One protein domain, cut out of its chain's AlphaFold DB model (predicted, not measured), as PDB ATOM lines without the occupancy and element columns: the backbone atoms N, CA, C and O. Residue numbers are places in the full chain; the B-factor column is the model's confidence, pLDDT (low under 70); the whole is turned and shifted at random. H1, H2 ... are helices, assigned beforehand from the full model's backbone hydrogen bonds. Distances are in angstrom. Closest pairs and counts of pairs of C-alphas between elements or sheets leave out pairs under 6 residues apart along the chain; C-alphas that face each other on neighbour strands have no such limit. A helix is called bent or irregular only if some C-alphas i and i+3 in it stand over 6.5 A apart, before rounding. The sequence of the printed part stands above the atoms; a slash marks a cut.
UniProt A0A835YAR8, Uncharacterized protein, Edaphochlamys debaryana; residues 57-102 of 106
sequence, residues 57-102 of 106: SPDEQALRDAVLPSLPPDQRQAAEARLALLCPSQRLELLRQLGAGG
ATOM      1  N   SER A  57     -44.149 -17.757  -2.600       82.88
ATOM      2  CA  SER A  57     -45.128 -17.388  -1.578       82.88
ATOM      3  C   SER A  57     -45.999 -16.227  -2.087       82.88
ATOM      4  O   SER A  57     -45.553 -15.462  -2.943       82.88
ATOM      5  N   PRO A  58     -47.228 -16.046  -1.570       84.56
ATOM      6  CA  PRO A  58     -48.069 -14.909  -1.954       84.56
ATOM      7  C   PRO A  58     -47.371 -13.557  -1.731       84.56
ATOM      8  O   PRO A  58     -47.497 -12.664  -2.563       84.56
ATOM      9  N   ASP A  59     -46.564 -13.432  -0.671       83.69
ATOM     10  CA  ASP A  59     -45.762 -12.231  -0.407       83.69
ATOM     11  C   ASP A  59     -44.653 -12.020  -1.450       83.69
ATOM     12  O   ASP A  59     -44.384 -10.890  -1.860       83.69
ATOM     13  N   GLU A  60     -43.999 -13.101  -1.893       86.06
ATOM     14  CA  GLU A  60     -42.990 -13.049  -2.956       86.06
ATOM     15  C   GLU A  60     -43.626 -12.615  -4.272       86.06
ATOM     16  O   GLU A  60     -43.080 -11.754  -4.959       86.06
ATOM     17  N   GLN A  61     -44.798 -13.164  -4.591       86.94
ATOM     18  CA  GLN A  61     -45.539 -12.816  -5.794       86.94
ATOM     19  C   GLN A  61     -45.972 -11.345  -5.773       86.94
ATOM     20  O   GLN A  61     -45.718 -10.629  -6.736       86.94
ATOM     21  N   ALA A  62     -46.515 -10.860  -4.653       86.62
ATOM     22  CA  ALA A  62     -46.905  -9.459  -4.504       86.62
ATOM     23  C   ALA A  62     -45.717  -8.495  -4.689       86.62
ATOM     24  O   ALA A  62     -45.834  -7.481  -5.375       86.62
ATOM     25  N   LEU A  63     -44.549  -8.822  -4.121       86.69
ATOM     26  CA  LEU A  63     -43.329  -8.029  -4.314       86.69
ATOM     27  C   LEU A  63     -42.812  -8.108  -5.751       86.69
ATOM     28  O   LEU A  63     -42.348  -7.108  -6.295       86.69
ATOM     29  N   ARG A  64     -42.895  -9.281  -6.377       88.62
ATOM     30  CA  ARG A  64     -42.501  -9.479  -7.770       88.62
ATOM     31  C   ARG A  64     -43.353  -8.626  -8.709       88.62
ATOM     32  O   ARG A  64     -42.796  -7.955  -9.575       88.62
ATOM     33  N   ASP A  65     -44.664  -8.606  -8.495       88.06
ATOM     34  CA  ASP A  65     -45.611  -7.827  -9.292       88.06
ATOM     35  C   ASP A  65     -45.454  -6.315  -9.070       88.06
ATOM     36  O   ASP A  65     -45.686  -5.538  -9.990       88.06
ATOM     37  N   ALA A  66     -44.995  -5.883  -7.891       86.94
ATOM     38  CA  ALA A  66     -44.702  -4.475  -7.618       86.94
ATOM     39  C   ALA A  66     -43.355  -4.006  -8.205       86.94
ATOM     40  O   ALA A  66     -43.244  -2.871  -8.667       86.94
ATOM     41  N   VAL A  67     -42.323  -4.859  -8.173       87.88
ATOM     42  CA  VAL A  67     -40.933  -4.473  -8.481       87.88
ATOM     43  C   VAL A  67     -40.535  -4.774  -9.925       87.88
ATOM     44  O   VAL A  67     -39.845  -3.976 -10.547       87.88
ATOM     45  N   LEU A  68     -40.938  -5.906 -10.507       85.12
ATOM     46  CA  LEU A  68     -40.498  -6.243 -11.868       85.12
ATOM     47  C   LEU A  68     -40.996  -5.280 -12.957       85.12
ATOM     48  O   LEU A  68     -40.238  -5.054 -13.902       85.12
ATOM     49  N   PRO A  69     -42.214  -4.706 -12.880       85.62
ATOM     50  CA  PRO A  69     -42.668  -3.731 -13.870       85.62
ATOM     51  C   PRO A  69     -41.946  -2.382 -13.801       85.62
ATOM     52  O   PRO A  69     -41.970  -1.653 -14.788       85.62
ATOM     53  N   SER A  70     -41.322  -2.034 -12.668       86.38
ATOM     54  CA  SER A  70     -40.590  -0.767 -12.517       86.38
ATOM     55  C   SER A  70     -39.150  -0.833 -13.034       86.38
ATOM     56  O   SER A  70     -38.499   0.202 -13.168       86.38
ATOM     57  N   LEU A  71     -38.654  -2.031 -13.357       83.56
ATOM     58  CA  LEU A  71     -37.313  -2.237 -13.891       83.56
ATOM     59  C   LEU A  71     -37.295  -2.152 -15.428       83.56
ATOM     60  O   LEU A  71     -38.223  -2.630 -16.087       83.56
ATOM     61  N   PRO A  72     -36.214  -1.621 -16.027       87.94
ATOM     62  CA  PRO A  72     -36.024  -1.673 -17.472       87.94
ATOM     63  C   PRO A  72     -35.921  -3.131 -17.961       87.94
ATOM     64  O   PRO A  72     -35.476  -4.003 -17.207       87.94
ATOM     65  N   PRO A  73     -36.303  -3.420 -19.218       83.94
ATOM     66  CA  PRO A  73     -36.467  -4.786 -19.726       83.94
ATOM     67  C   PRO A  73     -35.205  -5.654 -19.589       83.94
ATOM     68  O   PRO A  73     -35.311  -6.806 -19.163       83.94
ATOM     69  N   ASP A  74     -34.017  -5.094 -19.833       84.81
ATOM     70  CA  ASP A  74     -32.742  -5.807 -19.664       84.81
ATOM     71  C   ASP A  74     -32.487  -6.222 -18.206       84.81
ATOM     72  O   ASP A  74     -32.047  -7.338 -17.917       84.81
ATOM     73  N   GLN A  75     -32.813  -5.342 -17.254       83.94
ATOM     74  CA  GLN A  75     -32.655  -5.626 -15.826       83.94
ATOM     75  C   GLN A  75     -33.741  -6.561 -15.311       83.94
ATOM     76  O   GLN A  75     -33.468  -7.384 -14.439       83.94
ATOM     77  N   ARG A  76     -34.954  -6.482 -15.866       85.88
ATOM     78  CA  ARG A  76     -36.050  -7.391 -15.535       85.88
ATOM     79  C   ARG A  76     -35.681  -8.829 -15.881       85.88
ATOM     80  O   ARG A  76     -35.791  -9.697 -15.020       85.88
ATOM     81  N   GLN A  77     -35.179  -9.080 -17.089       84.88
ATOM     82  CA  GLN A  77     -34.784 -10.429 -17.501       84.88
ATOM     83  C   GLN A  77     -33.620 -10.966 -16.653       84.88
ATOM     84  O   GLN A  77     -33.644 -12.119 -16.217       84.88
ATOM     85  N   ALA A  78     -32.635 -10.117 -16.336       86.56
ATOM     86  CA  ALA A  78     -31.541 -10.479 -15.438       86.56
ATOM     87  C   ALA A  78     -32.022 -10.765 -14.001       86.56
ATOM     88  O   ALA A  78     -31.558 -11.715 -13.367       86.56
ATOM     89  N   ALA A  79     -32.964  -9.976 -13.479       86.44
ATOM     90  CA  ALA A  79     -33.550 -10.173 -12.157       86.44
ATOM     91  C   ALA A  79     -34.356 -11.477 -12.093       86.44
ATOM     92  O   ALA A  79     -34.176 -12.253 -11.158       86.44
ATOM     93  N   GLU A  80     -35.175 -11.772 -13.103       87.25
ATOM     94  CA  GLU A  80     -35.928 -13.028 -13.183       87.25
ATOM     95  C   GLU A  80     -35.008 -14.253 -13.265       87.25
ATOM     96  O   GLU A  80     -35.231 -15.233 -12.548       87.25
ATOM     97  N   ALA A  81     -33.933 -14.180 -14.058       86.00
ATOM     98  CA  ALA A  81     -32.928 -15.240 -14.131       86.00
ATOM     99  C   ALA A  81     -32.225 -15.465 -12.782       86.00
ATOM    100  O   ALA A  81     -32.016 -16.607 -12.371       86.00
ATOM    101  N   ARG A  82     -31.905 -14.390 -12.046       85.25
ATOM    102  CA  ARG A  82     -31.328 -14.490 -10.695       85.25
ATOM    103  C   ARG A  82     -32.326 -15.079  -9.702       85.25
ATOM    104  O   ARG A  82     -31.949 -15.964  -8.944       85.25
ATOM    105  N   LEU A  83     -33.592 -14.659  -9.727       85.94
ATOM    106  CA  LEU A  83     -34.634 -15.189  -8.840       85.94
ATOM    107  C   LEU A  83     -34.827 -16.701  -9.017       85.94
ATOM    108  O   LEU A  83     -34.952 -17.417  -8.022       85.94
ATOM    109  N   ALA A  84     -34.772 -17.206 -10.253       82.69
ATOM    110  CA  ALA A  84     -34.892 -18.638 -10.537       82.69
ATOM    111  C   ALA A  84     -33.791 -19.492  -9.873       82.69
ATOM    112  O   ALA A  84     -34.033 -20.647  -9.523       82.69
ATOM    113  N   LEU A  85     -32.602 -18.923  -9.656       81.81
ATOM    114  CA  LEU A  85     -31.441 -19.613  -9.079       81.81
ATOM    115  C   LEU A  85     -31.361 -19.518  -7.547       81.81
ATOM    116  O   LEU A  85     -30.542 -20.200  -6.930       81.81
ATOM    117  N   LEU A  86     -32.188 -18.673  -6.926       83.19
ATOM    118  CA  LEU A  86     -32.137 -18.385  -5.493       83.19
ATOM    119  C   LEU A  86     -33.169 -19.190  -4.697       83.19
ATOM    120  O   LEU A  86     -34.214 -19.594  -5.211       83.19
ATOM    121  N   CYS A  87     -32.888 -19.382  -3.407       83.12
ATOM    122  CA  CYS A  87     -33.863 -19.909  -2.450       83.12
ATOM    123  C   CYS A  87     -34.967 -18.885  -2.137       83.12
ATOM    124  O   CYS A  87     -34.700 -17.688  -2.191       83.12
ATOM    125  N   PRO A  88     -36.158 -19.319  -1.678       80.31
ATOM    126  CA  PRO A  88     -37.281 -18.422  -1.370       80.31
ATOM    127  C   PRO A  88     -36.931 -17.253  -0.433       80.31
ATOM    128  O   PRO A  88     -37.314 -16.113  -0.679       80.31
ATOM    129  N   SER A  89     -36.129 -17.498   0.612       80.38
ATOM    130  CA  SER A  89     -35.673 -16.434   1.520       80.38
ATOM    131  C   SER A  89     -34.793 -15.394   0.819       80.38
ATOM    132  O   SER A  89     -34.944 -14.200   1.057       80.38
ATOM    133  N   GLN A  90     -33.913 -15.841  -0.078       83.88
ATOM    134  CA  GLN A  90     -33.020 -14.979  -0.853       83.88
ATOM    135  C   GLN A  90     -33.764 -14.238  -1.972       83.88
ATOM    136  O   GLN A  90     -33.409 -13.108  -2.295       83.88
ATOM    137  N   ARG A  91     -34.813 -14.842  -2.549       87.94
ATOM    138  CA  ARG A  91     -35.678 -14.194  -3.550       87.94
ATOM    139  C   ARG A  91     -36.368 -12.966  -2.978       87.94
ATOM    140  O   ARG A  91     -36.302 -11.896  -3.576       87.94
ATOM    141  N   LEU A  92     -36.972 -13.108  -1.799       85.38
ATOM    142  CA  LEU A  92     -37.611 -11.999  -1.088       85.38
ATOM    143  C   LEU A  92     -36.624 -10.876  -0.767       85.38
ATOM    144  O   LEU A  92     -36.952  -9.702  -0.920       85.38
ATOM    145  N   GLU A  93     -35.416 -11.226  -0.330       88.12
ATOM    146  CA  GLU A  93     -34.380 -10.245  -0.016       88.12
ATOM    147  C   GLU A  93     -33.928  -9.475  -1.265       88.12
ATOM    148  O   GLU A  93     -33.865  -8.247  -1.232       88.12
ATOM    149  N   LEU A  94     -33.727 -10.168  -2.391       87.31
ATOM    150  CA  LEU A  94     -33.400  -9.533  -3.669       87.31
ATOM    151  C   LEU A  94     -34.528  -8.609  -4.155       87.31
ATOM    152  O   LEU A  94     -34.258  -7.483  -4.560       87.31
ATOM    153  N   LEU A  95     -35.789  -9.049  -4.086       87.62
ATOM    154  CA  LEU A  95     -36.945  -8.226  -4.467       87.62
ATOM    155  C   LEU A  95     -37.052  -6.963  -3.605       87.62
ATOM    156  O   LEU A  95     -37.311  -5.883  -4.131       87.62
ATOM    157  N   ARG A  96     -36.787  -7.067  -2.297       87.06
ATOM    158  CA  ARG A  96     -36.734  -5.904  -1.398       87.06
ATOM    159  C   ARG A  96     -35.600  -4.950  -1.755       87.06
ATOM    160  O   ARG A  96     -35.813  -3.745  -1.737       87.06
ATOM    161  N   GLN A  97     -34.420  -5.467  -2.095       86.81
ATOM    162  CA  GLN A  97     -33.285  -4.641  -2.523       86.81
ATOM    163  C   GLN A  97     -33.582  -3.905  -3.833       86.81
ATOM    164  O   GLN A  97     -33.300  -2.716  -3.935       86.81
ATOM    165  N   LEU A  98     -34.193  -4.582  -4.807       84.56
ATOM    166  CA  LEU A  98     -34.603  -3.976  -6.075       84.56
ATOM    167  C   LEU A  98     -35.709  -2.928  -5.871       84.56
ATOM    168  O   LEU A  98     -35.649  -1.856  -6.465       84.56
ATOM    169  N   GLY A  99     -36.668  -3.195  -4.979       79.94
ATOM    170  CA  GLY A  99     -37.709  -2.234  -4.605       79.94
ATOM    171  C   GLY A  99     -37.181  -1.017  -3.834       79.94
ATOM    172  O   GLY A  99     -37.661   0.090  -4.044       79.94
ATOM    173  N   ALA A 100     -36.170  -1.193  -2.977       74.12
ATOM    174  CA  ALA A 100     -35.537  -0.100  -2.233       74.12
ATOM    175  C   ALA A 100     -34.552   0.714  -3.091       74.12
ATOM    176  O   ALA A 100     -34.443   1.928  -2.928       74.12
ATOM    177  N   GLY A 101     -33.855   0.062  -4.026       59.34
ATOM    178  CA  GLY A 101     -32.900   0.690  -4.942       59.34
ATOM    179  C   GLY A 101     -33.544   1.576  -6.014       59.34
ATOM    180  O   GLY A 101     -32.861   2.416  -6.590       59.34
ATOM    181  N   GLY A 102     -34.856   1.447  -6.248       51.47
ATOM    182  CA  GLY A 102     -35.623   2.328  -7.141       51.47
ATOM    183  C   GLY A 102     -35.824   3.758  -6.617       51.47
ATOM    184  O   GLY A 102     -36.240   4.626  -7.379       51.47
TER     185      GLY A 102
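Overview. This is residues 57 to 102 of the 106 residues of an uncharacterized protein of Edaphochlamys debaryana (UniProt A0A835YAR8). Three short helices form a small up-and-down bundle, each running against the one before it; their centres make a triangle, with H1 and H3 packed side by side and H2 more loosely placed. The printed part has 46 residues, with H1, H2 and H3 in chain order and no named strand: all helix. It is compact and rounded, with a radius of gyration of the C-alphas of 9.5 A and spans of 24 by 18 by 16 A.

Arrangement. H1, residues 58 to 70, and H2, residues 73 to 85, form a helical hairpin, opposite ways at a shallow tilt of 25 degrees. They only just touch, with 3 pairs of C-alphas within 8 A, through residues 68 to 69 and 76 to 79 alone; the closest C-alphas, of Leu 68 and Arg 76, are 5.9 A apart. H3, residues 88 to 101, touches H1, closest at the C-alphas of Val 67 and Gly 99, 5.5 A; they run the same way at a shallow tilt of 34 degrees, only just short of steep. H2 and H3 are close but not clearly touching, closest at the C-alphas of Leu 83 and Arg 91, 5.5 A. Every O i to N i+4 pair is within hydrogen-bond range in H3, 7 of 9 in H1 and 8 of 9 in H2.

Along the chain. H1 spans 19.2 A from C-alpha 58 at (-48.069, -14.909, -1.954), and is only just irregular: C-alphas 66 and 69 are 6.6 A apart. H2 spans 18.9 A; H3 spans 19.9 A, ending with C-alpha 101 at (-32.900, 0.690, -4.942).

Size, cuts and confidence. The C-alphas farthest apart, of Pro 58 and Asp 74, are 25.1 A apart. Both links are tight, and the printed part has no cut. Mean pLDDT of the printed part is 83.8, with residues 101 to 102 under 70.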